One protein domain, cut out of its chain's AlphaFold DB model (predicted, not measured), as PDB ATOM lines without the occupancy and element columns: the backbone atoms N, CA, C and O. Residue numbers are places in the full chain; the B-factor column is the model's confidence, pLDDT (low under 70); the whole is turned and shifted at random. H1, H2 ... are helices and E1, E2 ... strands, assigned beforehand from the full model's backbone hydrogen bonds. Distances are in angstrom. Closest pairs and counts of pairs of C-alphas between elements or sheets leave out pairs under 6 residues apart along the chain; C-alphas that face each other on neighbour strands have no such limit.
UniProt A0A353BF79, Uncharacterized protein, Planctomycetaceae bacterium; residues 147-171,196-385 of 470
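This is residues 147 to 171 and 196 to 385 of the 470 residues of an uncharacterized protein of Planctomycetaceae bacterium (UniProt A0A353BF79). A strongly twisted sheet of four antiparallel strands, E1 to E4, curls round helix H2 at one end of the domain, and helices H8 to H12 cluster at the other end. The long helix H1 reaches from the sheet to this cluster, with H7 packed on it, while the hairpin of H4 and H5 packs on H8 through H4. The printed part has 215 residues with twelve named helices and four named strands, in the order H1 to H7, E1 to E4, H8 to H12; its class is mixed. It is compact, with a radius of gyration of the C-alphas of 17.4 A and spans of 47 by 42 by 33 A.

H1, residues 147 to 169, touches H8, residues 327 to 342, at a steep tilt of 45 degrees, the same way; the closest C-alphas, those of Gly 164 and Ser 338, are 5.6 A apart. H2, residues 199 to 214, and H3, residues 218 to 224, form a helical hairpin, with the closest C-alphas, Phe 209 and Cys 221, at 5.7 A. H4, residues 227 to 236, and H5, residues 242 to 254, form another; residues 328 to 335 of H8 touch H4, closest at C-alphas 332 and 234, 4.7 A. H6, residues 258 to 261, touches H3. H7, residues 263 to 270, touches H1, closest at C-alphas 264 and 155, 4.9 A. E1, residues 274 to 283, E2, 286 to 294, E3, 298 to 307, and E4, 313 to 320, form a meander, each strand the antiparallel neighbour of the one before; N 276 and O 292, 2.9 A, N 291 and O 301, 2.8 A, and N 304 and O 317, 2.9 A, are within hydrogen-bond range. H1, H2 and H7 are on one face, making two layers. The hub H8 also touches H10, residues 352 to 359, H11, residues 361 to 373, and, only just and only at the corner, H9, residues 344 to 347, with 3 pairs of C-alphas within 8 A. H11 and H12, residues 375 to 383, form a helical hairpin. O i to N i+4 pairs are within range throughout H2, H3, H4, H5, H7, H10 and H11, in 17 of 19 in H1, 11 of 12 in H8 and 2 of 5 in H12, which has 3 of 6 O i to N i+3 pairs; H6 and H9 are too short.

H1 is 32.5 A long from C-alpha 147 at (208.192, 202.366, 213.201), H8 22.6 A, H2 22.4 A and E3 29.9 A. E1 bends by 54 degrees at residue 280. H12 ends at C-alpha 383, (221.397, 216.651, 228.714).

The two farthest C-alphas, Asp 310 and Pro 380, are 50.5 A apart. Residues 172 to 195 are not printed, a gap of 42.1 A between C-alphas 171 and 196. Of the links printed whole, E4 to H8 is short and the others are tight. pLDDT is under 70 at residues 147 to 171, 252 and 255 to 259.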
ATOM      1  N   GLY A 147     209.223 201.370 213.505       43.28
ATOM      2  CA  GLY A 147     208.192 202.366 213.201       43.28
ATOM      3  C   GLY A 147     206.921 202.286 214.054       43.28
ATOM      4  O   GLY A 147     206.008 203.048 213.780       43.28
ATOM      5  N   LEU A 148     206.843 201.376 215.033       44.59
ATOM      6  CA  LEU A 148     205.592 200.872 215.611       44.59
ATOM      7  C   LEU A 148     205.147 201.561 216.911       44.59
ATOM      8  O   LEU A 148     204.059 201.303 217.395       44.59
ATOM      9  N   ILE A 149     205.945 202.436 217.516       49.75
ATOM     10  CA  ILE A 149     205.489 203.280 218.650       49.75
ATOM     11  C   ILE A 149     205.874 204.752 218.454       49.75
ATOM     12  O   ILE A 149     205.234 205.665 218.982       49.75
ATOM     13  N   LEU A 150     206.846 205.006 217.584       51.38
ATOM     14  CA  LEU A 150     207.284 206.345 217.211       51.38
ATOM     15  C   LEU A 150     206.218 207.143 216.475       51.38
ATOM     16  O   LEU A 150     206.158 208.356 216.652       51.38
ATOM     17  N   GLY A 151     205.357 206.488 215.693       57.91
ATOM     18  CA  GLY A 151     204.239 207.154 215.029       57.91
ATOM     19  C   GLY A 151     203.290 207.819 216.028       57.91
ATOM     20  O   GLY A 151     202.926 208.988 215.889       57.91
ATOM     21  N   VAL A 152     202.986 207.114 217.120       55.75
ATOM     22  CA  VAL A 152     202.139 207.605 218.218       55.75
ATOM     23  C   VAL A 152     202.835 208.705 219.014       55.75
ATOM     24  O   VAL A 152     202.222 209.728 219.323       55.75
ATOM     25  N   LEU A 153     204.116 208.538 219.344       59.12
ATOM     26  CA  LEU A 153     204.868 209.569 220.066       59.12
ATOM     27  C   LEU A 153     205.042 210.830 219.199       59.12
ATOM     28  O   LEU A 153     204.836 211.945 219.677       59.12
ATOM     29  N   GLY A 154     205.284 210.675 217.896       60.28
ATOM     30  CA  GLY A 154     205.286 211.761 216.915       60.28
ATOM     31  C   GLY A 154     203.920 212.441 216.761       60.28
ATOM     32  O   GLY A 154     203.851 213.661 216.571       60.28
ATOM     33  N   ALA A 155     202.823 211.692 216.906       59.38
ATOM     34  CA  ALA A 155     201.461 212.219 216.954       59.38
ATOM     35  C   ALA A 155     201.224 213.080 218.212       59.38
ATOM     36  O   ALA A 155     200.677 214.181 218.096       59.38
ATOM     37  N   VAL A 156     201.715 212.656 219.384       62.38
ATOM     38  CA  VAL A 156     201.696 213.462 220.621       62.38
ATOM     39  C   VAL A 156     202.528 214.737 220.458       62.38
ATOM     40  O   VAL A 156     202.046 215.826 220.756       62.38
ATOM     41  N   VAL A 157     203.748 214.656 219.920       62.00
ATOM     42  CA  VAL A 157     204.570 215.858 219.675       62.00
ATOM     43  C   VAL A 157     203.908 216.796 218.667       62.00
ATOM     44  O   VAL A 157     203.954 218.020 218.808       62.00
ATOM     45  N   SER A 158     203.242 216.245 217.653       57.94
ATOM     46  CA  SER A 158     202.479 217.041 216.693       57.94
ATOM     47  C   SER A 158     201.308 217.768 217.353       57.94
ATOM     48  O   SER A 158     201.098 218.938 217.040       57.94
ATOM     49  N   LEU A 159     200.608 217.130 218.298       60.09
ATOM     50  CA  LEU A 159     199.571 217.765 219.115       60.09
ATOM     51  C   LEU A 159     200.131 218.945 219.925       60.09
ATOM     52  O   LEU A 159     199.585 220.048 219.867       60.09
ATOM     53  N   LEU A 160     201.258 218.724 220.612       60.69
ATOM     54  CA  LEU A 160     201.951 219.730 221.424       60.69
ATOM     55  C   LEU A 160     202.327 220.975 220.598       60.69
ATOM     56  O   LEU A 160     202.109 222.108 221.024       60.69
ATOM     57  N   LEU A 161     202.848 220.796 219.382       58.16
ATOM     58  CA  LEU A 161     203.250 221.931 218.542       58.16
ATOM     59  C   LEU A 161     202.072 222.695 217.933       58.16
ATOM     60  O   LEU A 161     202.186 223.904 217.747       58.16
ATOM     61  N   ILE A 162     200.953 222.032 217.618       58.09
ATOM     62  CA  ILE A 162     199.775 222.730 217.078       58.09
ATOM     63  C   ILE A 162     199.190 223.672 218.135       58.09
ATOM     64  O   ILE A 162     198.888 224.825 217.830       58.09
ATOM     65  N   VAL A 163     199.113 223.223 219.391       57.53
ATOM     66  CA  VAL A 163     198.674 224.065 220.512       57.53
ATOM     67  C   VAL A 163     199.667 225.213 220.765       57.53
ATOM     68  O   VAL A 163     199.243 226.337 221.020       57.53
ATOM     69  N   GLY A 164     200.975 224.989 220.601       57.59
ATOM     70  CA  GLY A 164     201.975 226.063 220.680       57.59
ATOM     71  C   GLY A 164     201.868 227.108 219.559       57.59
ATOM     72  O   GLY A 164     201.944 228.308 219.821       57.59
ATOM     73  N   LEU A 165     201.630 226.679 218.313       55.72
ATOM     74  CA  LEU A 165     201.454 227.574 217.161       55.72
ATOM     75  C   LEU A 165     200.220 228.470 217.332       55.72
ATOM     76  O   LEU A 165     200.240 229.654 217.004       55.72
ATOM     77  N   VAL A 166     199.157 227.908 217.897       54.44
ATOM     78  CA  VAL A 166     197.931 228.624 218.238       54.44
ATOM     79  C   VAL A 166     198.202 229.798 219.161       54.44
ATOM     80  O   VAL A 166     197.724 230.888 218.859       54.44
ATOM     81  N   VAL A 167     199.009 229.595 220.209       55.38
ATOM     82  CA  VAL A 167     199.379 230.641 221.175       55.38
ATOM     83  C   VAL A 167     200.151 231.784 220.501       55.38
ATOM     84  O   VAL A 167     199.941 232.949 220.830       55.38
ATOM     85  N   VAL A 168     200.972 231.483 219.489       52.72
ATOM     86  CA  VAL A 168     201.679 232.503 218.689       52.72
ATOM     87  C   VAL A 168     200.710 233.295 217.799       52.72
ATOM     88  O   VAL A 168     200.806 234.518 217.712       52.72
ATOM     89  N   VAL A 169     199.705 232.646 217.198       55.12
ATOM     90  CA  VAL A 169     198.674 233.325 216.382       55.12
ATOM     91  C   VAL A 169     197.736 234.202 217.242       55.12
ATOM     92  O   VAL A 169     197.016 235.045 216.706       55.12
ATOM     93  N   MET A 170     197.755 234.082 218.575       52.38
ATOM     94  CA  MET A 170     196.998 234.953 219.498       52.38
ATOM     95  C   MET A 170     197.571 236.381 219.624       52.38
ATOM     96  O   MET A 170     197.004 237.206 220.348       52.38
ATOM     97  N   GLN A 171     198.683 236.694 218.943       56.31
ATOM     98  CA  GLN A 171     199.385 237.985 219.024       56.31
ATOM     99  C   GLN A 171     198.875 239.072 218.068       56.31
ATOM    100  O   GLN A 171     199.253 240.232 218.223       56.31
ATOM    101  N   ALA A 196     175.619 209.312 239.532       95.19
ATOM    102  CA  ALA A 196     176.804 208.595 239.062       95.19
ATOM    103  C   ALA A 196     176.598 208.034 237.640       95.19
ATOM    104  O   ALA A 196     175.504 207.586 237.282       95.19
ATOM    105  N   ILE A 197     177.641 208.092 236.818       97.69
ATOM    106  CA  ILE A 197     177.617 207.592 235.438       97.69
ATOM    107  C   ILE A 197     177.663 206.064 235.491       97.69
ATOM    108  O   ILE A 197     178.547 205.507 236.136       97.69
ATOM    109  N   GLY A 198     176.703 205.384 234.859       97.81
ATOM    110  CA  GLY A 198     176.673 203.919 234.811       97.81
ATOM    111  C   GLY A 198     177.595 203.328 233.738       97.81
ATOM    112  O   GLY A 198     177.962 204.009 232.781       97.81
ATOM    113  N   GLU A 199     177.908 202.031 233.851       97.94
ATOM    114  CA  GLU A 199     178.758 201.312 232.881       97.94
ATOM    115  C   GLU A 199     178.236 201.435 231.440       97.94
ATOM    116  O   GLU A 199     179.003 201.696 230.515       97.94
ATOM    117  N   LEU A 200     176.921 201.268 231.253       98.06
ATOM    118  CA  LEU A 200     176.287 201.332 229.936       98.06
ATOM    119  C   LEU A 200     176.440 202.721 229.303       98.06
ATOM    120  O   LEU A 200     176.816 202.814 228.140       98.06
ATOM    121  N   GLU A 201     176.225 203.790 230.076       98.12
ATOM    122  CA  GLU A 201     176.370 205.170 229.592       98.12
ATOM    123  C   GLU A 201     177.821 205.469 229.184       98.12
ATOM    124  O   GLU A 201     178.068 206.026 228.112       98.12
ATOM    125  N   ALA A 202     178.787 205.050 230.010       98.31
ATOM    126  CA  ALA A 202     180.213 205.163 229.709       98.31
ATOM    127  C   ALA A 202     180.580 204.409 228.418       98.31
ATOM    128  O   ALA A 202     181.281 204.940 227.552       98.31
ATOM    129  N   ARG A 203     180.065 203.182 228.261       98.44
ATOM    130  CA  ARG A 203     180.289 202.343 227.079       98.44
ATOM    131  C   ARG A 203     179.713 202.960 225.817       98.44
ATOM    132  O   ARG A 203     180.431 203.054 224.824       98.44
ATOM    133  N   GLU A 204     178.457 203.385 225.840       98.25
ATOM    134  CA  GLU A 204     177.790 203.983 224.682       98.25
ATOM    135  C   GLU A 204     178.504 205.259 224.224       98.25
ATOM    136  O   GLU A 204     178.764 205.435 223.030       98.25
ATOM    137  N   LEU A 205     178.889 206.131 225.161       98.44
ATOM    138  CA  LEU A 205     179.641 207.339 224.838       98.44
ATOM    139  C   LEU A 205     181.015 207.014 224.232       98.44
ATOM    140  O   LEU A 205     181.380 207.580 223.198       98.44
ATOM    141  N   ALA A 206     181.754 206.074 224.824       98.44
ATOM    142  CA  ALA A 206     183.056 205.655 224.312       98.44
ATOM    143  C   ALA A 206     182.955 205.013 222.919       98.44
ATOM    144  O   ALA A 206     183.755 205.328 222.040       98.44
ATOM    145  N   GLN A 207     181.943 204.173 222.674       98.50
ATOM    146  CA  GLN A 207     181.676 203.589 221.354       98.50
ATOM    147  C   GLN A 207     181.399 204.666 220.304       98.50
ATOM    148  O   GLN A 207     181.927 204.592 219.194       98.50
ATOM    149  N   ARG A 208     180.607 205.688 220.651       98.25
ATOM    150  CA  ARG A 208     180.342 206.825 219.758       98.25
ATOM    151  C   ARG A 208     181.617 207.597 219.436       98.25
ATOM    152  O   ARG A 208     181.822 207.944 218.276       98.25
ATOM    153  N   PHE A 209     182.482 207.826 220.423       97.94
ATOM    154  CA  PHE A 209     183.761 208.504 220.207       97.94
ATOM    155  C   PHE A 209     184.696 207.675 219.318       97.94
ATOM    156  O   PHE A 209     185.228 208.186 218.335       97.94
ATOM    157  N   VAL A 210     184.825 206.375 219.589       98.00
ATOM    158  CA  VAL A 210     185.613 205.451 218.762       98.00
ATOM    159  C   VAL A 210     185.108 205.426 217.314       98.00
ATOM    160  O   VAL A 210     185.894 205.521 216.370       98.00
ATOM    161  N   ALA A 211     183.789 205.362 217.119       97.50
ATOM    162  CA  ALA A 211     183.183 205.424 215.795       97.50
ATOM    163  C   ALA A 211     183.475 206.755 215.081       97.50
ATOM    164  O   ALA A 211     183.771 206.736 213.886       97.50
ATOM    165  N   ALA A 212     183.429 207.883 215.799       96.19
ATOM    166  CA  ALA A 212     183.747 209.203 215.259       96.19
ATOM    167  C   ALA A 212     185.207 209.293 214.787       96.19
ATOM    168  O   ALA A 212     185.455 209.718 213.658       96.19
ATOM    169  N   VAL A 213     186.163 208.808 215.588       95.50
ATOM    170  CA  VAL A 213     187.588 208.758 215.217       95.50
ATOM    171  C   VAL A 213     187.793 207.923 213.950       95.50
ATOM    172  O   VAL A 213     188.406 208.401 212.995       95.50
ATOM    173  N   ASN A 214     187.219 206.717 213.889       95.31
ATOM    174  CA  ASN A 214     187.342 205.838 212.720       95.31
ATOM    175  C   ASN A 214     186.694 206.412 211.452       95.31
ATOM    176  O   ASN A 214     187.159 206.169 210.339       95.31
ATOM    177  N   GLN A 215     185.627 207.197 211.608       95.56
ATOM    178  CA  GLN A 215     184.975 207.920 210.514       95.56
ATOM    179  C   GLN A 215     185.673 209.241 210.172       95.56
ATOM    180  O   GLN A 215     185.280 209.905 209.213       95.56
ATOM    181  N   ARG A 216     186.724 209.604 210.920       93.44
ATOM    182  CA  ARG A 216     187.453 210.872 210.808       93.44
ATOM    183  C   ARG A 216     186.545 212.088 211.019       93.44
ATOM    184  O   ARG A 216     186.789 213.163 210.473       93.44
ATOM    185  N   ASP A 217     185.502 211.924 211.827       92.88
ATOM    186  CA  ASP A 217     184.563 212.984 212.175       92.88
ATOM    187  C   ASP A 217     185.076 213.768 213.386       92.88
ATOM    188  O   ASP A 217     184.645 213.586 214.528       92.88
ATOM    189  N   ALA A 218     186.015 214.677 213.122       90.19
ATOM    190  CA  ALA A 218     186.558 215.555 214.149       90.19
ATOM    191  C   ALA A 218     185.465 216.392 214.836       90.19
ATOM    192  O   ALA A 218     185.612 216.731 216.006       90.19
ATOM    193  N   ARG A 219     184.361 216.732 214.154       88.56
ATOM    194  CA  ARG A 219     183.279 217.525 214.764       88.56
ATOM    195  C   ARG A 219     182.580 216.719 215.845       88.56
ATOM    196  O   ARG A 219     182.408 217.219 216.954       88.56
ATOM    197  N   LEU A 220     182.243 215.468 215.549       93.19
ATOM    198  CA  LEU A 220     181.620 214.590 216.527       93.19
ATOM    199  C   LEU A 220     182.572 214.249 217.679       93.19
ATOM    200  O   LEU A 220     182.134 214.286 218.824       93.19
ATOM    201  N   CYS A 221     183.867 214.009 217.425       93.81
ATOM    202  CA  CYS A 221     184.843 213.811 218.508       93.81
ATOM    203  C   CYS A 221     184.817 214.975 219.509       93.81
ATOM    204  O   CYS A 221     184.728 214.751 220.712       93.81
ATOM    205  N   ASN A 222     184.822 216.212 219.009       88.50
ATOM    206  CA  ASN A 222     184.800 217.408 219.848       88.50
ATOM    207  C   ASN A 222     183.453 217.667 220.517       88.50
ATOM    208  O   ASN A 222     183.419 218.249 221.585       88.50
ATOM    209  N   TYR A 223     182.339 217.228 219.936       91.44
ATOM    210  CA  TYR A 223     181.052 217.294 220.624       91.44
ATOM    211  C   TYR A 223     180.981 216.306 221.800       91.44
ATOM    212  O   TYR A 223     180.393 216.597 222.838       91.44
ATOM    213  N   LEU A 224     181.548 215.109 221.646       95.56
ATOM    214  CA  LEU A 224     181.519 214.071 222.683       95.56
ATOM    215  C   LEU A 224     182.515 214.341 223.823       95.56
ATOM    216  O   LEU A 224     182.322 213.838 224.932       95.56
ATOM    217  N   PHE A 225     183.546 215.139 223.552       95.12
ATOM    218  CA  PHE A 225     184.568 215.552 224.506       95.12
ATOM    219  C   PHE A 225     184.275 216.958 225.029       95.12
ATOM    220  O   PHE A 225     184.075 217.876 224.243       95.12
ATOM    221  N   ASP A 226     184.282 217.173 226.340       92.56
ATOM    222  CA  ASP A 226     184.107 218.512 226.901       92.56
ATOM    223  C   ASP A 226     185.416 219.307 226.809       92.56
ATOM    224  O   ASP A 226     186.149 219.483 227.778       92.56
ATOM    225  N   THR A 227     185.755 219.754 225.598       87.56
ATOM    226  CA  THR A 227     187.030 220.435 225.336       87.56
ATOM    227  C   THR A 227     187.144 221.783 226.037       87.56
ATOM    228  O   THR A 227     188.254 222.257 226.264       87.56
ATOM    229  N   VAL A 228     186.010 222.427 226.339       85.25
ATOM    230  CA  VAL A 228     185.994 223.718 227.037       85.25
ATOM    231  C   VAL A 228     186.395 223.506 228.486       85.25
ATOM    232  O   VAL A 228     187.321 224.161 228.951       85.25
ATOM    233  N   ASP A 229     185.759 222.552 229.162       88.25
ATOM    234  CA  ASP A 229     186.112 222.183 230.530       88.25
ATOM    235  C   ASP A 229     187.515 221.592 230.635       88.25
ATOM    236  O   ASP A 229     188.225 221.882 231.590       88.25
ATOM    237  N   LEU A 230     187.940 220.804 229.643       90.69
ATOM    238  CA  LEU A 230     189.304 220.288 229.573       90.69
ATOM    239  C   LEU A 230     190.321 221.433 229.567       90.69
ATOM    240  O   LEU A 230     191.290 221.399 230.323       90.69
ATOM    241  N   LEU A 231     190.111 222.443 228.718       86.50
ATOM    242  CA  LEU A 231     191.013 223.589 228.610       86.50
ATOM    243  C   LEU A 231     190.962 224.476 229.858       86.50
ATOM    244  O   LEU A 231     192.003 224.940 230.320       86.50
ATOM    245  N   ASP A 232     189.770 224.699 230.409       86.88
ATOM    246  CA  ASP A 232     189.588 225.464 231.641       86.88
ATOM    247  C   ASP A 232     190.273 224.765 232.822       86.88
ATOM    248  O   ASP A 232     191.119 225.348 233.494       86.88
ATOM    249  N   THR A 233     190.045 223.463 232.992       89.44
ATOM    250  CA  THR A 233     190.722 222.644 234.007       89.44
ATOM    251  C   THR A 233     192.237 222.667 233.815       89.44
ATOM    252  O   THR A 233     192.974 222.853 234.779       89.44
ATOM    253  N   ALA A 234     192.718 222.556 232.574       89.19
ATOM    254  CA  ALA A 234     194.143 222.593 232.259       89.19
ATOM    255  C   ALA A 234     194.804 223.960 232.522       89.19
ATOM    256  O   ALA A 234     196.031 224.038 232.558       89.19
ATOM    257  N   THR A 235     194.041 225.048 232.669       86.19
ATOM    258  CA  THR A 235     194.596 226.412 232.771       86.19
ATOM    259  C   THR A 235     194.132 227.201 233.998       86.19
ATOM    260  O   THR A 235     194.709 228.241 234.312       86.19
ATOM    261  N   SER A 236     193.134 226.737 234.738       85.75
ATOM    262  CA  SER A 236     192.572 227.463 235.883       85.75
ATOM    263  C   SER A 236     193.580 227.645 237.022       85.75
ATOM    264  O   SER A 236     193.678 228.731 237.594       85.75
ATOM    265  N   ASP A 237     194.395 226.628 237.304       84.12
ATOM    266  CA  ASP A 237     195.366 226.616 238.406       84.12
ATOM    267  C   ASP A 237     196.768 227.123 238.022       84.12
ATOM    268  O   ASP A 237     197.637 227.315 238.873       84.12
ATOM    269  N   ALA A 238     197.012 227.356 236.734       82.56
ATOM    270  CA  ALA A 238     198.333 227.691 236.214       82.56
ATOM    271  C   ALA A 238     198.687 229.187 236.359       82.56
ATOM    272  O   ALA A 238     199.729 229.631 235.880       82.56
ATOM    273  N   GLY A 239     197.835 229.970 237.035       80.50
ATOM    274  CA  GLY A 239     198.061 231.390 237.333       80.50
ATOM    275  C   GLY A 239     197.913 232.319 236.125       80.50
ATOM    276  O   GLY A 239     198.432 233.447 236.135       80.50
ATOM    277  N   PHE A 240     197.287 231.834 235.045       82.06
ATOM    278  CA  PHE A 240     197.024 232.634 233.851       82.06
ATOM    279  C   PHE A 240     196.122 233.817 234.211       82.06
ATOM    280  O   PHE A 240     195.259 233.720 235.082       82.06
ATOM    281  N   SER A 241     196.319 234.959 233.549       77.38
ATOM    282  CA  SER A 241     195.409 236.088 233.748       77.38
ATOM    283  C   SER A 241     194.011 235.723 233.238       77.38
ATOM    284  O   SER A 241     193.880 234.996 232.253       77.38
ATOM    285  N   SER A 242     192.961 236.272 233.850       78.56
ATOM    286  CA  SER A 242     191.581 236.094 233.368       78.56
ATOM    287  C   SER A 242     191.425 236.521 231.904       78.56
ATOM    288  O   SER A 242     190.669 235.914 231.146       78.56
ATOM    289  N   ARG A 243     192.197 237.526 231.466       77.38
ATOM    290  CA  ARG A 243     192.292 237.946 230.061       77.38
ATOM    291  C   ARG A 243     192.901 236.862 229.173       77.38
ATOM    292  O   ARG A 243     192.373 236.609 228.096       77.38
ATOM    293  N   PHE A 244     193.992 236.226 229.601       75.38
ATOM    294  CA  PHE A 244     194.588 235.120 228.854       75.38
ATOM    295  C   PHE A 244     193.638 233.923 228.793       75.38
ATOM    296  O   PHE A 244     193.439 233.383 227.713       75.38
ATOM    297  N   GLN A 245     193.016 233.543 229.911       77.00
ATOM    298  CA  GLN A 245     192.065 232.427 229.968       77.00
ATOM    299  C   GLN A 245     190.859 232.675 229.056       77.00
ATOM    300  O   GLN A 245     190.589 231.871 228.169       77.00
ATOM    301  N   SER A 246     190.191 233.825 229.190       76.19
ATOM    302  CA  SER A 246     189.029 234.174 228.358       76.19
ATOM    303  C   SER A 246     189.374 234.246 226.872       76.19
ATOM    304  O   SER A 246     188.681 233.635 226.062       76.19
ATOM    305  N   LYS A 247     190.477 234.912 226.500       78.25
ATOM    306  CA  LYS A 247     190.927 234.983 225.103       78.25
ATOM    307  C   LYS A 247     191.343 233.609 224.569       78.25
ATOM    308  O   LYS A 247     191.009 233.283 223.437       78.25
ATOM    309  N   SER A 248     192.019 232.789 225.371       72.00
ATOM    310  CA  SER A 248     192.437 231.433 224.983       72.00
ATOM    311  C   SER A 248     191.257 230.516 224.764       72.00
ATOM    312  O   SER A 248     191.190 229.878 223.723       72.00
ATOM    313  N   VAL A 249     190.293 230.496 225.681       73.25
ATOM    314  CA  VAL A 249     189.070 229.707 225.525       73.25
ATOM    315  C   VAL A 249     188.266 230.188 224.318       73.25
ATOM    316  O   VAL A 249     187.791 229.366 223.535       73.25
ATOM    317  N   GLN A 250     188.134 231.504 224.141       74.88
ATOM    318  CA  GLN A 250     187.375 232.077 223.035       74.88
ATOM    319  C   GLN A 250     188.029 231.770 221.685       74.88
ATOM    320  O   GLN A 250     187.386 231.221 220.799       74.88
ATOM    321  N   GLU A 251     189.331 231.999 221.538       72.19
ATOM    322  CA  GLU A 251     190.027 231.675 220.295       72.19
ATOM    323  C   GLU A 251     190.113 230.170 220.049       72.19
ATOM    324  O   GLU A 251     190.012 229.739 218.903       72.19
ATOM    325  N   PHE A 252     190.258 229.361 221.099       69.31
ATOM    326  CA  PHE A 252     190.205 227.907 220.994       69.31
ATOM    327  C   PHE A 252     188.878 227.440 220.380       69.31
ATOM    328  O   PHE A 252     188.884 226.568 219.506       69.31
ATOM    329  N   LYS A 253     187.759 228.063 220.778       70.56
ATOM    330  CA  LYS A 253     186.434 227.860 220.172       70.56
ATOM    331  C   LYS A 253     186.382 228.385 218.730       70.56
ATOM    332  O   LYS A 253     185.998 227.629 217.832       70.56
ATOM    333  N   ASP A 254     186.817 229.624 218.507       72.50
ATOM    334  CA  ASP A 254     186.612 230.374 217.260       72.50
ATOM    335  C   ASP A 254     187.522 229.912 216.112       72.50
ATOM    336  O   ASP A 254     187.063 229.680 214.994       72.50
ATOM    337  N   LYS A 255     188.815 229.688 216.376       68.12
ATOM    338  CA  LYS A 255     189.807 229.276 215.362       68.12
ATOM    339  C   LYS A 255     189.740 227.785 215.025       68.12
ATOM    340  O   LYS A 255     190.620 227.267 214.342       68.12
ATOM    341  N   GLN A 256     188.721 227.076 215.515       68.38
ATOM    342  CA  GLN A 256     188.544 225.638 215.310       68.38
ATOM    343  C   GLN A 256     189.763 224.807 215.714       68.38
ATOM    344  O   GLN A 256     190.016 223.740 215.156       68.38
ATOM    345  N   ILE A 257     190.525 225.283 216.696       67.56
ATOM    346  CA  ILE A 257     191.751 224.627 217.160       67.56
ATOM    347  C   ILE A 257     191.433 223.230 217.687       67.56
ATOM    348  O   ILE A 257     192.191 222.286 217.478       67.56
ATOM    349  N   TRP A 258     190.243 223.064 218.251       65.19
ATOM    350  CA  TRP A 258     189.644 221.779 218.585       65.19
ATOM    351  C   TRP A 258     189.643 220.751 217.435       65.19
ATOM    352  O   TRP A 258     189.809 219.557 217.681       65.19
ATOM    353  N   ARG A 259     189.553 221.162 216.155       65.75
ATOM    354  CA  ARG A 259     189.671 220.234 215.006       65.75
ATOM    355  C   ARG A 259     191.036 219.561 214.955       65.75
ATOM    356  O   ARG A 259     191.151 218.464 214.420       65.75
ATOM    357  N   SER A 260     192.051 220.209 215.516       71.44
ATOM    358  CA  SER A 260     193.407 219.687 215.557       71.44
ATOM    359  C   SER A 260     193.685 218.794 216.764       71.44
ATOM    360  O   SER A 260     194.572 217.953 216.657       71.44
ATOM    361  N   LEU A 261     192.914 218.900 217.861       79.44
ATOM    362  CA  LEU A 261     193.185 218.131 219.083       79.44
ATOM    363  C   LEU A 261     193.213 216.622 218.825       79.44
ATOM    364  O   LEU A 261     194.127 215.916 219.237       79.44
ATOM    365  N   PHE A 262     192.216 216.133 218.092       87.75
ATOM    366  CA  PHE A 262     192.122 214.720 217.723       87.75
ATOM    367  C   PHE A 262     192.719 214.430 216.348       87.75
ATOM    368  O   PHE A 262     192.700 213.284 215.906       87.75
ATOM    369  N   GLY A 263     193.265 215.448 215.677       88.06
ATOM    370  CA  GLY A 263     193.897 215.329 214.367       88.06
ATOM    371  C   GLY A 263     194.972 214.242 214.334       88.06
ATOM    372  O   GLY A 263     194.908 213.391 213.455       88.06
ATOM    373  N   PRO A 264     195.908 214.188 215.300       86.31
ATOM    374  CA  PRO A 264     196.918 213.137 215.337       86.31
ATOM    375  C   PRO A 264     196.327 211.725 215.469       86.31
ATOM    376  O   PRO A 264     196.706 210.851 214.699       86.31
ATOM    377  N   ILE A 265     195.328 211.517 216.338       88.38
ATOM    378  CA  ILE A 265     194.644 210.215 216.485       88.38
ATOM    379  C   ILE A 265     193.930 209.830 215.179       88.38
ATOM    380  O   ILE A 265     194.072 208.713 214.684       88.38
ATOM    381  N   ILE A 266     193.187 210.770 214.588       91.69
ATOM    382  CA  ILE A 266     192.470 210.581 213.319       91.69
ATOM    383  C   ILE A 266     193.447 210.272 212.176       91.69
ATOM    384  O   ILE A 266     193.162 209.424 211.329       91.69
ATOM    385  N   ASN A 267     194.604 210.934 212.151       88.56
ATOM    386  CA  ASN A 267     195.634 210.729 211.141       88.56
ATOM    387  C   ASN A 267     196.311 209.361 211.287       88.56
ATOM    388  O   ASN A 267     196.511 208.699 210.272       88.56
ATOM    389  N   SER A 268     196.585 208.893 212.509       86.62
ATOM    390  CA  SER A 268     197.096 207.532 212.734       86.62
ATOM    391  C   SER A 268     196.124 206.475 212.202       86.62
ATOM    392  O   SER A 268     196.526 205.568 211.476       86.62
ATOM    393  N   VAL A 269     194.816 206.641 212.434       90.00
ATOM    394  CA  VAL A 269     193.796 205.769 211.820       90.00
ATOM    395  C   VAL A 269     193.773 205.910 210.296       90.00
ATOM    396  O   VAL A 269     193.549 204.946 209.564       90.00
ATOM    397  N   ALA A 270     194.038 207.109 209.772       87.56
ATOM    398  CA  ALA A 270     194.074 207.323 208.336       87.56
ATOM    399  C   ALA A 270     195.206 206.573 207.619       87.56
ATOM    400  O   ALA A 270     195.031 206.205 206.455       87.56
ATOM    401  N   LEU A 271     196.313 206.315 208.317       85.75
ATOM    402  CA  LEU A 271     197.504 205.612 207.836       85.75
ATOM    403  C   LEU A 271     197.421 204.087 208.050       85.75
ATOM    404  O   LEU A 271     198.423 203.436 208.325       85.75
ATOM    405  N   ASN A 272     196.231 203.507 207.863       87.06
ATOM    406  CA  ASN A 272     195.909 202.088 208.097       87.06
ATOM    407  C   ASN A 272     195.855 201.670 209.571       87.06
ATOM    408  O   ASN A 272     195.921 200.477 209.870       87.06
ATOM    409  N   GLY A 273     195.720 202.631 210.479       91.94
ATOM    410  CA  GLY A 273     195.442 202.330 211.871       91.94
ATOM    411  C   GLY A 273     193.990 201.923 212.124       91.94
ATOM    412  O   GLY A 273     193.106 202.066 211.278       91.94
ATOM    413  N   GLU A 274     193.743 201.454 213.337       94.00
ATOM    414  CA  GLU A 274     192.425 201.170 213.888       94.00
ATOM    415  C   GLU A 274     192.331 201.812 215.271       94.00
ATOM    416  O   GLU A 274     193.281 201.764 216.056       94.00
ATOM    417  N   TYR A 275     191.176 202.402 215.571       97.56
ATOM    418  CA  TYR A 275     190.835 202.809 216.924       97.56
ATOM    419  C   TYR A 275     189.718 201.903 217.440       97.56
ATOM    420  O   TYR A 275     188.628 201.889 216.874       97.56
ATOM    421  N   ALA A 276     189.976 201.110 218.475       97.94
ATOM    422  CA  ALA A 276     189.058 200.074 218.944       97.94
ATOM    423  C   ALA A 276     188.714 200.274 220.420       97.94
ATOM    424  O   ALA A 276     189.595 200.522 221.236       97.94
ATOM    425  N   LEU A 277     187.436 200.136 220.785       98.56
ATOM    426  CA  LEU A 277     187.052 200.066 222.194       98.56
ATOM    427  C   LEU A 277     187.442 198.687 222.738       98.56
ATOM    428  O   LEU A 277     186.911 197.681 222.276       98.56
ATOM    429  N   VAL A 278     188.328 198.663 223.729       98.31
ATOM    430  CA  VAL A 278     188.794 197.441 224.396       98.31
ATOM    431  C   VAL A 278     187.773 197.000 225.438       98.31
ATOM    432  O   VAL A 278     187.273 195.879 225.403       98.31
ATOM    433  N   GLY A 279     187.397 197.906 226.343       98.00
ATOM    434  CA  GLY A 279     186.534 197.547 227.459       98.00
ATOM    435  C   GLY A 279     186.149 198.716 228.350       98.00
ATOM    436  O   GLY A 279     186.509 199.868 228.098       98.00
ATOM    437  N   ILE A 280     185.392 198.388 229.395       98.44
ATOM    438  CA  ILE A 280     185.046 199.296 230.488       98.44
ATOM    439  C   ILE A 280     185.659 198.728 231.757       98.44
ATOM    440  O   ILE A 280     185.516 197.541 232.039       98.44
ATOM    441  N   VAL A 281     186.344 199.580 232.506       97.62
ATOM    442  CA  VAL A 281     187.012 199.236 233.758       97.62
ATOM    443  C   VAL A 281     186.516 200.153 234.865       97.62
ATOM    444  O   VAL A 281     186.064 201.265 234.599       97.62
ATOM    445  N   GLN A 282     186.609 199.703 236.115       97.44
ATOM    446  CA  GLN A 282     186.345 200.556 237.269       97.44
ATOM    447  C   GLN A 282     187.669 201.019 237.889       97.44
ATOM    448  O   GLN A 282     188.607 200.228 238.044       97.44
ATOM    449  N   ARG A 283     187.752 202.305 238.229       95.81
ATOM    450  CA  ARG A 283     188.870 202.928 238.949       95.81
ATOM    451  C   ARG A 283     188.299 203.854 239.999       95.81
ATOM    452  O   ARG A 283     187.505 204.717 239.658       95.81
ATOM    453  N   GLU A 284     188.696 203.670 241.255       95.44
ATOM    454  CA  GLU A 284     188.313 204.596 242.335       95.44
ATOM    455  C   GLU A 284     186.781 204.775 242.449       95.44
ATOM    456  O   GLU A 284     186.282 205.835 242.802       95.44
ATOM    457  N   GLY A 285     186.020 203.726 242.121       96.06
ATOM    458  CA  GLY A 285     184.555 203.754 242.104       96.06
ATOM    459  C   GLY A 285     183.922 204.288 240.812       96.06
ATOM    460  O   GLY A 285     182.728 204.077 240.614       96.06
ATOM    461  N   GLU A 286     184.691 204.880 239.899       97.44
ATOM    462  CA  GLU A 286     184.213 205.427 238.624       97.44
ATOM    463  C   GLU A 286     184.418 204.452 237.458       97.44
ATOM    464  O   GLU A 286     185.428 203.748 237.381       97.44
ATOM    465  N   TYR A 287     183.476 204.432 236.512       98.25
ATOM    466  CA  TYR A 287     183.651 203.715 235.248       98.25
ATOM    467  C   TYR A 287     184.526 204.520 234.286       98.25
ATOM    468  O   TYR A 287     184.325 205.719 234.103       98.25
ATOM    469  N   ARG A 288     185.462 203.838 233.628       98.38
ATOM    470  CA  ARG A 288     186.355 204.380 232.598       98.38
ATOM    471  C   ARG A 288     186.345 203.470 231.383       98.38
ATOM    472  O   ARG A 288     186.180 202.260 231.520       98.38
ATOM    473  N   ALA A 289     186.524 204.032 230.196       98.56
ATOM    474  CA  ALA A 289     186.601 203.245 228.970       98.56
ATOM    475  C   ALA A 289     188.029 203.197 228.448       98.56
ATOM    476  O   ALA A 289     188.691 204.228 228.406       98.56
ATOM    477  N   ILE A 290     188.481 202.021 228.017       98.56
ATOM    478  CA  ILE A 290     189.793 201.851 227.391       98.56
ATOM    479  C   ILE A 290     189.616 201.701 225.887       98.56
ATOM    480  O   ILE A 290     188.896 200.812 225.433       98.56
ATOM    481  N   ALA A 291     190.298 202.537 225.111       98.50
ATOM    482  CA  ALA A 291     190.382 202.430 223.662       98.50
ATOM    483  C   ALA A 291     191.831 202.196 223.220       98.50
ATOM    484  O   ALA A 291     192.737 202.894 223.669       98.50
ATOM    485  N   ARG A 292     192.046 201.240 222.317       98.00
ATOM    486  CA  ARG A 292     193.334 200.964 221.679       98.00
ATOM    487  C   ARG A 292     193.449 201.766 220.389       98.00
ATOM    488  O   ARG A 292     192.533 201.743 219.572       98.00
ATOM    489  N   LEU A 293     194.587 202.420 220.189       96.44
ATOM    490  CA  LEU A 293     195.045 202.906 218.893       96.44
ATOM    491  C   LEU A 293     196.138 201.962 218.393       96.44
ATOM    492  O   LEU A 293     197.188 201.847 219.022       96.44
ATOM    493  N   SER A 294     195.881 201.296 217.273       93.50
ATOM    494  CA  SER A 294     196.853 200.456 216.569       93.50
ATOM    495  C   SER A 294     197.137 201.010 215.173       93.50
ATOM    496  O   SER A 294     196.253 201.621 214.580       93.50
ATOM    497  N   GLY A 295     198.339 200.806 214.632       87.75
ATOM    498  CA  GLY A 295     198.753 201.296 213.310       87.75
ATOM    499  C   GLY A 295     200.271 201.239 213.139       87.75
ATOM    500  O   GLY A 295     200.872 200.181 213.295       87.75
ATOM    501  N   ASP A 296     200.893 202.394 212.917       82.12
ATOM    502  CA  ASP A 296     202.337 202.654 213.094       82.12
ATOM    503  C   ASP A 296     202.735 202.723 214.584       82.12
ATOM    504  O   ASP A 296     203.613 203.466 215.014       82.12
ATOM    505  N   GLY A 297     201.976 202.026 215.415       86.88
ATOM    506  CA  GLY A 297     201.633 202.512 216.733       86.88
ATOM    507  C   GLY A 297     200.965 201.432 217.549       86.88
ATOM    508  O   GLY A 297     200.021 200.825 217.049       86.88
ATOM    509  N   LEU A 298     201.356 201.264 218.810       92.25
ATOM    510  CA  LEU A 298     200.451 200.772 219.842       92.25
ATOM    511  C   LEU A 298     200.298 201.841 220.921       92.25
ATOM    512  O   LEU A 298     201.281 202.313 221.490       92.25
ATOM    513  N   ASN A 299     199.055 202.215 221.207       95.50
ATOM    514  CA  ASN A 299     198.713 203.074 222.331       95.50
ATOM    515  C   ASN A 299     197.364 202.682 222.923       95.50
ATOM    516  O   ASN A 299     196.502 202.135 222.236       95.50
ATOM    517  N   TYR A 300     197.160 203.054 224.179       97.44
ATOM    518  CA  TYR A 300     195.879 202.955 224.858       97.44
ATOM    519  C   TYR A 300     195.483 204.325 225.394       97.44
ATOM    520  O   TYR A 300     196.315 205.072 225.910       97.44
ATOM    521  N   HIS A 301     194.204 204.656 225.265       98.00
ATOM    522  CA  HIS A 301     193.604 205.853 225.832       98.00
ATOM    523  C   HIS A 301     192.513 205.434 226.815       98.00
ATOM    524  O   HIS A 301     191.637 204.641 226.474       98.00
ATOM    525  N   GLU A 302     192.566 205.967 228.028       98.31
ATOM    526  CA  GLU A 302     191.593 205.704 229.086       98.31
ATOM    527  C   GLU A 302     190.730 206.946 229.305       98.31
ATOM    528  O   GLU A 302     191.222 207.984 229.736       98.31
ATOM    529  N   PHE A 303     189.444 206.859 228.973       98.50
ATOM    530  CA  PHE A 303     188.505 207.974 229.054       98.50
ATOM    531  C   PHE A 303     187.953 208.145 230.465       98.50
ATOM    532  O   PHE A 303     187.447 207.194 231.067       98.50
ATOM    533  N   MET A 304     187.992 209.386 230.948       98.19
ATOM    534  CA  MET A 304     187.298 209.829 232.151       98.19
ATOM    535  C   MET A 304     186.042 210.594 231.754       98.19
ATOM    536  O   MET A 304     186.071 211.421 230.842       98.19
ATOM    537  N   PHE A 305     184.939 210.352 232.453       97.69
ATOM    538  CA  PHE A 305     183.645 210.931 232.108       97.69
ATOM    539  C   PHE A 305     183.169 211.930 233.156       97.69
ATOM    540  O   PHE A 305     183.563 211.875 234.318       97.69
ATOM    541  N   LYS A 306     182.274 212.824 232.746       96.50
ATOM    542  CA  LYS A 306     181.501 213.677 233.650       96.50
ATOM    543  C   LYS A 306     180.098 213.902 233.102       96.50
ATOM    544  O   LYS A 306     179.848 213.647 231.925       96.50
ATOM    545  N   ARG A 307     179.198 214.410 233.944       95.88
ATOM    546  CA  ARG A 307     177.955 215.028 233.474       95.88
ATOM    547  C   ARG A 307     178.144 216.534 233.381       95.88
ATOM    548  O   ARG A 307     178.749 217.122 234.274       95.88
ATOM    549  N   ASN A 308     177.665 217.133 232.298       92.44
ATOM    550  CA  ASN A 308     177.581 218.588 232.184       92.44
ATOM    551  C   ASN A 308     176.331 219.123 232.916       92.44
ATOM    552  O   ASN A 308     175.564 218.361 233.510       92.44
ATOM    553  N   GLU A 309     176.127 220.440 232.870       89.56
ATOM    554  CA  GLU A 309     174.975 221.118 233.487       89.56
ATOM    555  C   GLU A 309     173.624 220.657 232.912       89.56
ATOM    556  O   GLU A 309     172.618 220.653 233.623       89.56
ATOM    557  N   ASP A 310     173.617 220.182 231.663       91.06
ATOM    558  CA  ASP A 310     172.453 219.610 230.976       91.06
ATOM    559  C   ASP A 310     172.231 218.117 231.301       91.06
ATOM    560  O   ASP A 310     171.372 217.461 230.709       91.06
ATOM    561  N   ASN A 311     172.987 217.564 232.260       93.12
ATOM    562  CA  ASN A 311     172.948 216.162 232.693       93.12
ATOM    563  C   ASN A 311     173.349 215.142 231.598       93.12
ATOM    564  O   ASN A 311     173.128 213.932 231.737       93.12
ATOM    565  N   GLU A 312     173.994 215.604 230.528       95.44
ATOM    566  CA  GLU A 312     174.549 214.768 229.468       95.44
ATOM    567  C   GLU A 312     175.932 214.245 229.866       95.44
ATOM    568  O   GLU A 312     176.773 214.983 230.385       95.44
ATOM    569  N   VAL A 313     176.197 212.968 229.586       97.19
ATOM    570  CA  VAL A 313     177.522 212.380 229.811       97.19
ATOM    571  C   VAL A 313     178.479 212.842 228.710       97.19
ATOM    572  O   VAL A 313     178.176 212.722 227.521       97.19
ATOM    573  N   ARG A 314     179.647 213.348 229.107       97.56
ATOM    574  CA  ARG A 314     180.735 213.808 228.234       97.56
ATOM    575  C   ARG A 314     182.052 213.166 228.651       97.56
ATOM    576  O   ARG A 314     182.222 212.786 229.811       97.56
ATOM    577  N   ILE A 315     182.992 213.060 227.715       98.00
ATOM    578  CA  ILE A 315     184.377 212.717 228.047       98.00
ATOM    579  C   ILE A 315     185.024 213.986 228.601       98.00
ATOM    580  O   ILE A 315     185.087 214.991 227.903       98.00
ATOM    581  N   ARG A 316     185.448 213.952 229.863       96.69
ATOM    582  CA  ARG A 316     186.098 215.082 230.536       96.69
ATOM    583  C   ARG A 316     187.569 215.174 230.165       96.69
ATOM    584  O   ARG A 316     188.077 216.254 229.911       96.69
ATOM    585  N   ASP A 317     188.250 214.035 230.190       97.38
ATOM    586  CA  ASP A 317     189.686 213.930 229.949       97.38
ATOM    587  C   ASP A 317     190.011 212.513 229.444       97.38
ATOM    588  O   ASP A 317     189.162 211.613 229.478       97.38
ATOM    589  N   MET A 318     191.227 212.309 228.950       97.38
ATOM    590  CA  MET A 318     191.743 210.992 228.595       97.38
ATOM    591  C   MET A 318     193.162 210.820 229.121       97.38
ATOM    592  O   MET A 318     194.004 211.691 228.930       97.38
ATOM    593  N   PHE A 319     193.451 209.689 229.748       97.19
ATOM    594  CA  PHE A 319     194.814 209.291 230.068       97.19
ATOM    595  C   PHE A 319     195.451 208.594 228.863       97.19
ATOM    596  O   PHE A 319     194.841 207.702 228.271       97.19
ATOM    597  N   ILE A 320     196.667 208.994 228.494       96.00
ATOM    598  CA  ILE A 320     197.379 208.499 227.312       96.00
ATOM    599  C   ILE A 320     198.520 207.593 227.775       96.00
ATOM    600  O   ILE A 320     199.480 208.049 228.394       96.00
ATOM    601  N   TYR A 321     198.458 206.299 227.451       95.50
ATOM    602  CA  TYR A 321     199.457 205.333 227.921       95.50
ATOM    603  C   TYR A 321     200.841 205.562 227.302       95.50
ATOM    604  O   TYR A 321     201.830 205.227 227.934       95.50
ATOM    605  N   ALA A 322     200.954 206.179 226.123       90.38
ATOM    606  CA  ALA A 322     202.257 206.545 225.551       90.38
ATOM    607  C   ALA A 322     203.008 207.585 226.386       90.38
ATOM    608  O   ALA A 322     204.231 207.534 226.480       90.38
ATOM    609  N   THR A 323     202.286 208.509 227.018       90.00
ATOM    610  CA  THR A 323     202.885 209.621 227.763       90.00
ATOM    611  C   THR A 323     202.770 209.456 229.272       90.00
ATOM    612  O   THR A 323     203.468 210.132 230.010       90.00
ATOM    613  N   GLY A 324     201.907 208.575 229.775       92.81
ATOM    614  CA  GLY A 324     201.726 208.423 231.219       92.81
ATOM    615  C   GLY A 324     201.084 209.637 231.898       92.81
ATOM    616  O   GLY A 324     201.251 209.827 233.104       92.81
ATOM    617  N   GLU A 325     200.378 210.474 231.141       94.50
ATOM    618  CA  GLU A 325     199.676 211.659 231.637       94.50
ATOM    619  C   GLU A 325     198.301 211.801 230.975       94.50
ATOM    620  O   GLU A 325     197.988 211.123 229.990       94.50
ATOM    621  N   THR A 326     197.456 212.669 231.536       95.81
ATOM    622  CA  THR A 326     196.183 213.011 230.898       95.81
ATOM    623  C   THR A 326     196.375 214.048 229.804       95.81
ATOM    624  O   THR A 326     197.299 214.863 229.862       95.81
ATOM    625  N   LEU A 327     195.466 214.063 228.831       94.38
ATOM    626  CA  LEU A 327     195.430 215.078 227.789       94.38
ATOM    627  C   LEU A 327     195.339 216.484 228.400       94.38
ATOM    628  O   LEU A 327     196.014 217.394 227.922       94.38
ATOM    629  N   GLY A 328     194.585 216.660 229.489       94.38
ATOM    630  CA  GLY A 328     194.544 217.916 230.243       94.38
ATOM    631  C   GLY A 328     195.922 218.351 230.756       94.38
ATOM    632  O   GLY A 328     196.313 219.504 230.578       94.38
ATOM    633  N   THR A 329     196.707 217.423 231.312       93.81
ATOM    634  CA  THR A 329     198.086 217.705 231.761       93.81
ATOM    635  C   THR A 329     199.004 218.059 230.590       93.81
ATOM    636  O   THR A 329     199.741 219.047 230.653       93.81
ATOM    637  N   THR A 330     198.906 217.327 229.478       90.81
ATOM    638  CA  THR A 330     199.644 217.622 228.243       90.81
ATOM    639  C   THR A 330     199.334 219.038 227.726       90.81
ATOM    640  O   THR A 330     200.240 219.809 227.385       90.81
ATOM    641  N   LEU A 331     198.052 219.421 227.705       89.31
ATOM    642  CA  LEU A 331     197.605 220.752 227.287       89.31
ATOM    643  C   LEU A 331     198.102 221.845 228.233       89.31
ATOM    644  O   LEU A 331     198.629 222.856 227.765       89.31
ATOM    645  N   ARG A 332     198.015 221.620 229.547       91.50
ATOM    646  CA  ARG A 332     198.529 222.528 230.581       91.50
ATOM    647  C   ARG A 332     200.011 222.824 230.381       91.50
ATOM    648  O   ARG A 332     200.413 223.985 230.304       91.50
ATOM    649  N   ASN A 333     200.816 221.776 230.233       91.81
ATOM    650  CA  ASN A 333     202.256 221.880 230.009       91.81
ATOM    651  C   ASN A 333     202.568 222.684 228.741       91.81
ATOM    652  O   ASN A 333     203.437 223.556 228.743       91.81
ATOM    653  N   THR A 334     201.809 222.457 227.672       87.88
ATOM    654  CA  THR A 334     201.967 223.203 226.417       87.88
ATOM    655  C   THR A 334     201.601 224.675 226.555       87.88
ATOM    656  O   THR A 334     202.323 225.545 226.056       87.88
ATOM    657  N   ALA A 335     200.494 224.966 227.240       87.12
ATOM    658  CA  ALA A 335     200.040 226.325 227.490       87.12
ATOM    659  C   ALA A 335     201.073 227.104 228.317       87.12
ATOM    660  O   ALA A 335     201.401 228.235 227.968       87.12
ATOM    661  N   ILE A 336     201.651 226.477 229.349       90.38
ATOM    662  CA  ILE A 336     202.721 227.055 230.176       90.38
ATOM    663  C   ILE A 336     203.936 227.422 229.326       90.38
ATOM    664  O   ILE A 336     204.381 228.569 229.361       90.38
ATOM    665  N   LEU A 337     204.454 226.475 228.534       90.69
ATOM    666  CA  LEU A 337     205.627 226.714 227.686       90.69
ATOM    667  C   LEU A 337     205.375 227.840 226.684       90.69
ATOM    668  O   LEU A 337     206.239 228.678 226.446       90.69
ATOM    669  N   SER A 338     204.178 227.884 226.110       86.56
ATOM    670  CA  SER A 338     203.841 228.874 225.094       86.56
ATOM    671  C   SER A 338     203.647 230.265 225.692       86.56
ATOM    672  O   SER A 338     204.225 231.234 225.208       86.56
ATOM    673  N   ALA A 339     202.899 230.373 226.789       86.06
ATOM    674  CA  ALA A 339     202.659 231.652 227.440       86.06
ATOM    675  C   ALA A 339     203.913 232.227 228.103       86.06
ATOM    676  O   ALA A 339     204.097 233.435 228.067       86.06
ATOM    677  N   ALA A 340     204.811 231.399 228.642       89.62
ATOM    678  CA  ALA A 340     206.072 231.877 229.210       89.62
ATOM    679  C   ALA A 340     206.978 232.568 228.175       89.62
ATOM    680  O   ALA A 340     207.740 233.471 228.520       89.62
ATOM    681  N   VAL A 341     206.887 232.171 226.900       86.88
ATOM    682  CA  VAL A 341     207.615 232.823 225.802       86.88
ATOM    683  C   VAL A 341     206.964 234.145 225.396       86.88
ATOM    684  O   VAL A 341     207.677 235.080 225.035       86.88
ATOM    685  N   VAL A 342     205.634 234.232 225.467       84.06
ATOM    686  CA  VAL A 342     204.864 235.404 225.018       84.06
ATOM    687  C   VAL A 342     204.727 236.477 226.104       84.06
ATOM    688  O   VAL A 342     204.843 237.662 225.811       84.06
ATOM    689  N   GLU A 343     204.507 236.083 227.355       87.00
ATOM    690  CA  GLU A 343     204.294 236.970 228.501       87.00
ATOM    691  C   GLU A 343     205.300 236.622 229.615       87.00
ATOM    692  O   GLU A 343     204.955 235.921 230.560       87.00
ATOM    693  N   PRO A 344     206.556 237.104 229.579       87.44
ATOM    694  CA  PRO A 344     207.548 236.761 230.607       87.44
ATOM    695  C   PRO A 344     207.137 237.140 232.043       87.44
ATOM    696  O   PRO A 344     207.558 236.497 233.004       87.44
ATOM    697  N   SER A 345     206.282 238.156 232.217       87.06
ATOM    698  CA  SER A 345     205.723 238.535 233.525       87.06
ATOM    699  C   SER A 345     204.788 237.469 234.110       87.06
ATOM    700  O   SER A 345     204.617 237.406 235.328       87.06
ATOM    701  N   PHE A 346     204.229 236.588 233.277       87.38
ATOM    702  CA  PHE A 346     203.426 235.445 233.702       87.38
ATOM    703  C   PHE A 346     204.234 234.460 234.553       87.38
ATOM    704  O   PHE A 346     203.731 233.949 235.553       87.38
ATOM    705  N   VAL A 347     205.511 234.259 234.212       88.94
ATOM    706  CA  VAL A 347     206.418 233.333 234.907       88.94
ATOM    707  C   VAL A 347     206.537 233.668 236.397       88.94
ATOM    708  O   VAL A 347     206.597 232.770 237.234       88.94
ATOM    709  N   GLN A 348     206.493 234.958 236.745       90.31
ATOM    710  CA  GLN A 348     206.617 235.430 238.129       90.31
ATOM    711  C   GLN A 348     205.440 235.009 239.022       90.31
ATOM    712  O   GLN A 348     205.596 234.956 240.239       90.31
ATOM    713  N   ARG A 349     204.276 234.703 238.433       88.81
ATOM    714  CA  ARG A 349     203.069 234.268 239.155       88.81
ATOM    715  C   ARG A 349     203.017 232.757 239.376       88.81
ATOM    716  O   ARG A 349     202.195 232.288 240.158       88.81
ATOM    717  N   MET A 350     203.865 231.996 238.690       89.25
ATOM    718  CA  MET A 350     203.881 230.543 238.807       89.25
ATOM    719  C   MET A 350     204.649 230.067 240.035       89.25
ATOM    720  O   MET A 350     205.574 230.717 240.527       89.25
ATOM    721  N   THR A 351     204.323 228.857 240.475       90.31
ATOM    722  CA  THR A 351     205.036 228.145 241.535       90.31
ATOM    723  C   THR A 351     205.361 226.712 241.100       90.31
ATOM    724  O   THR A 351     204.897 226.232 240.059       90.31
ATOM    725  N   GLY A 352     206.216 226.035 241.873       91.81
ATOM    726  CA  GLY A 352     206.532 224.617 241.684       91.81
ATOM    727  C   GLY A 352     207.109 224.275 240.305       91.81
ATOM    728  O   GLY A 352     207.913 225.020 239.746       91.81
ATOM    729  N   GLU A 353     206.702 223.129 239.758       92.19
ATOM    730  CA  GLU A 353     207.168 222.625 238.456       92.19
ATOM    731  C   GLU A 353     206.777 223.530 237.284       92.19
ATOM    732  O   GLU A 353     207.564 223.713 236.356       92.19
ATOM    733  N   SER A 354     205.606 224.170 237.360       91.75
ATOM    734  CA  SER A 354     205.108 225.058 236.299       91.75
ATOM    735  C   SER A 354     206.060 226.233 236.080       91.75
ATOM    736  O   SER A 354     206.429 226.534 234.947       91.75
ATOM    737  N   ARG A 355     206.539 226.840 237.176       93.81
ATOM    738  CA  ARG A 355     207.530 227.922 237.122       93.81
ATOM    739  C   ARG A 355     208.842 227.455 236.503       93.81
ATOM    740  O   ARG A 355     209.365 228.122 235.618       93.81
ATOM    741  N   LYS A 356     209.341 226.291 236.927       94.56
ATOM    742  CA  LYS A 356     210.585 225.707 236.407       94.56
ATOM    743  C   LYS A 356     210.511 225.483 234.891       94.56
ATOM    744  O   LYS A 356     211.450 225.816 234.166       94.56
ATOM    745  N   MET A 357     209.382 224.958 234.404       94.81
ATOM    746  CA  MET A 357     209.124 224.802 232.969       94.81
ATOM    747  C   MET A 357     209.088 226.149 232.250       94.81
ATOM    748  O   MET A 357     209.739 226.309 231.220       94.81
ATOM    749  N   ALA A 358     208.366 227.123 232.803       93.81
ATOM    750  CA  ALA A 358     208.232 228.453 232.229       93.81
ATOM    751  C   ALA A 358     209.579 229.192 232.116       93.81
ATOM    752  O   ALA A 358     209.898 229.738 231.062       93.81
ATOM    753  N   GLU A 359     210.423 229.127 233.148       95.62
ATOM    754  CA  GLU A 359     211.782 229.695 233.144       95.62
ATOM    755  C   GLU A 359     212.687 229.058 232.069       95.62
ATOM    756  O   GLU A 359     213.626 229.689 231.588       95.62
ATOM    757  N   ASN A 360     212.379 227.829 231.636       97.00
ATOM    758  CA  ASN A 360     213.127 227.087 230.616       97.00
ATOM    759  C   ASN A 360     212.371 226.945 229.282       97.00
ATOM    760  O   ASN A 360     212.787 226.170 228.414       97.00
ATOM    761  N   ALA A 361     211.293 227.705 229.080       95.44
ATOM    762  CA  ALA A 361     210.332 227.448 228.012       95.44
ATOM    763  C   ALA A 361     210.944 227.438 226.603       95.44
ATOM    764  O   ALA A 361     210.679 226.520 225.829       95.44
ATOM    765  N   LYS A 362     211.832 228.392 226.286       95.75
ATOM    766  CA  LYS A 362     212.502 228.456 224.971       95.75
ATOM    767  C   LYS A 362     213.319 227.193 224.668       95.75
ATOM    768  O   LYS A 362     213.256 226.672 223.554       95.75
ATOM    769  N   LYS A 363     214.058 226.678 225.660       96.94
ATOM    770  CA  LYS A 363     214.872 225.457 225.523       96.94
ATOM    771  C   LYS A 363     213.980 224.231 225.339       96.94
ATOM    772  O   LYS A 363     214.213 223.429 224.439       96.94
ATOM    773  N   LEU A 364     212.930 224.122 226.152       96.44
ATOM    774  CA  LEU A 364     211.979 223.012 226.091       96.44
ATOM    775  C   LEU A 364     211.211 222.994 224.757       96.44
ATOM    776  O   LEU A 364     211.093 221.938 224.145       96.44
ATOM    777  N   GLN A 365     210.792 224.148 224.228       93.12
ATOM    778  CA  GLN A 365     210.180 224.241 222.894       93.12
ATOM    779  C   GLN A 365     211.148 223.883 221.758       93.12
ATOM    780  O   GLN A 365     210.747 223.281 220.761       93.12
ATOM    781  N   ALA A 366     212.429 224.253 221.867       95.00
ATOM    782  CA  ALA A 366     213.441 223.836 220.897       95.00
ATOM    783  C   ALA A 366     213.607 222.308 220.889       95.00
ATOM    784  O   ALA A 366     213.609 221.698 219.822       95.00
ATOM    785  N   ILE A 367     213.642 221.687 222.071       96.00
ATOM    786  CA  ILE A 367     213.674 220.229 222.225       96.00
ATOM    787  C   ILE A 367     212.423 219.584 221.622       96.00
ATOM    788  O   ILE A 367     212.556 218.657 220.833       96.00
ATOM    789  N   GLN A 368     211.220 220.093 221.902       93.12
ATOM    790  CA  GLN A 368     209.978 219.567 221.315       93.12
ATOM    791  C   GLN A 368     209.986 219.600 219.783       93.12
ATOM    792  O   GLN A 368     209.538 218.655 219.136       93.12
ATOM    793  N   ARG A 369     210.521 220.671 219.183       92.75
ATOM    794  CA  ARG A 369     210.689 220.749 217.727       92.75
ATOM    795  C   ARG A 369     211.658 219.681 217.219       92.75
ATOM    796  O   ARG A 369     211.327 219.009 216.246       92.75
ATOM    797  N   LEU A 370     212.794 219.490 217.893       94.25
ATOM    798  CA  LEU A 370     213.762 218.444 217.550       94.25
ATOM    799  C   LEU A 370     213.159 217.044 217.680       94.25
ATOM    800  O   LEU A 370     213.305 216.253 216.765       94.25
ATOM    801  N   LEU A 371     212.399 216.752 218.736       91.38
ATOM    802  CA  LEU A 371     211.719 215.459 218.889       91.38
ATOM    803  C   LEU A 371     210.759 215.142 217.738       91.38
ATOM    804  O   LEU A 371     210.493 213.978 217.472       91.38
ATOM    805  N   LYS A 372     210.234 216.159 217.047       87.44
ATOM    806  CA  LYS A 372     209.393 215.949 215.867       87.44
ATOM    807  C   LYS A 372     210.198 215.703 214.597       87.44
ATOM    808  O   LYS A 372     209.781 214.911 213.760       87.44
ATOM    809  N   THR A 373     211.269 216.464 214.393       91.50
ATOM    810  CA  THR A 373     211.972 216.517 213.103       91.50
ATOM    811  C   THR A 373     213.232 215.662 213.064       91.50
ATOM    812  O   THR A 373     213.594 215.164 212.003       91.50
ATOM    813  N   ASN A 374     213.911 215.513 214.199       92.75
ATOM    814  CA  ASN A 374     215.164 214.788 214.366       92.75
ATOM    815  C   ASN A 374     215.355 214.370 215.848       92.75
ATOM    816  O   ASN A 374     216.105 215.033 216.580       92.75
ATOM    817  N   PRO A 375     214.684 213.291 216.305       91.19
ATOM    818  CA  PRO A 375     214.719 212.847 217.702       91.19
ATOM    819  C   PRO A 375     216.133 212.650 218.259       91.19
ATOM    820  O   PRO A 375     216.428 213.123 219.356       91.19
ATOM    821  N   GLY A 376     217.047 212.063 217.476       90.06
ATOM    822  CA  GLY A 376     218.430 211.822 217.903       90.06
ATOM    823  C   GLY A 376     219.212 213.102 218.236       90.06
ATOM    824  O   GLY A 376     220.121 213.087 219.064       90.06
ATOM    825  N   SER A 377     218.823 214.245 217.661       94.69
ATOM    826  CA  SER A 377     219.431 215.548 217.977       94.69
ATOM    827  C   SER A 377     218.866 216.204 219.240       94.69
ATOM    828  O   SER A 377     219.449 217.169 219.739       94.69
ATOM    829  N   ALA A 378     217.752 215.703 219.784       95.94
ATOM    830  CA  ALA A 378     217.152 216.232 221.004       95.94
ATOM    831  C   ALA A 378     217.923 215.808 222.265       95.94
ATOM    832  O   ALA A 378     218.072 216.616 223.183       95.94
ATOM    833  N   LEU A 379     218.468 214.583 222.308       94.38
ATOM    834  CA  LEU A 379     219.120 214.032 223.503       94.38
ATOM    835  C   LEU A 379     220.297 214.893 224.013       94.38
ATOM    836  O   LEU A 379     220.327 215.194 225.211       94.38
ATOM    837  N   PRO A 380     221.223 215.387 223.160       95.69
ATOM    838  CA  PRO A 380     222.267 216.310 223.606       95.69
ATOM    839  C   PRO A 380     221.718 217.606 224.214       95.69
ATOM    840  O   PRO A 380     222.317 218.143 225.142       95.69
ATOM    841  N   GLN A 381     220.582 218.109 223.723       97.38
ATOM    842  CA  GLN A 381     219.968 219.332 224.247       97.38
ATOM    843  C   GLN A 381     219.268 219.089 225.577       97.38
ATOM    844  O   GLN A 381     219.368 219.915 226.482       97.38
ATOM    845  N   ILE A 382     218.634 217.928 225.732       97.25
ATOM    846  CA  ILE A 382     218.034 217.528 227.001       97.25
ATOM    847  C   ILE A 382     219.111 217.377 228.087       97.25
ATOM    848  O   ILE A 382     218.923 217.847 229.206       97.25
ATOM    849  N   ARG A 383     220.277 216.803 227.762       95.81
ATOM    850  CA  ARG A 383     221.397 216.651 228.714       95.81
ATOM    851  C   ARG A 383     221.953 217.986 229.233       95.81
ATOM    852  O   ARG A 383     222.508 218.009 230.327       95.81
ATOM    853  N   LYS A 384     221.787 219.081 228.479       97.25
ATOM    854  CA  LYS A 384     222.188 220.446 228.872       97.25
ATOM    855  C   LYS A 384     221.171 221.152 229.778       97.25
ATOM    856  O   LYS A 384     221.440 222.264 230.232       97.25
ATOM    857  N   LEU A 385     219.988 220.573 229.994       98.00
ATOM    858  CA  LEU A 385     218.997 221.157 230.895       98.00
ATOM    859  C   LEU A 385     219.476 221.077 232.358       98.00
ATOM    860  O   LEU A 385     220.199 220.137 232.707       98.00
TER     861      LEU A 385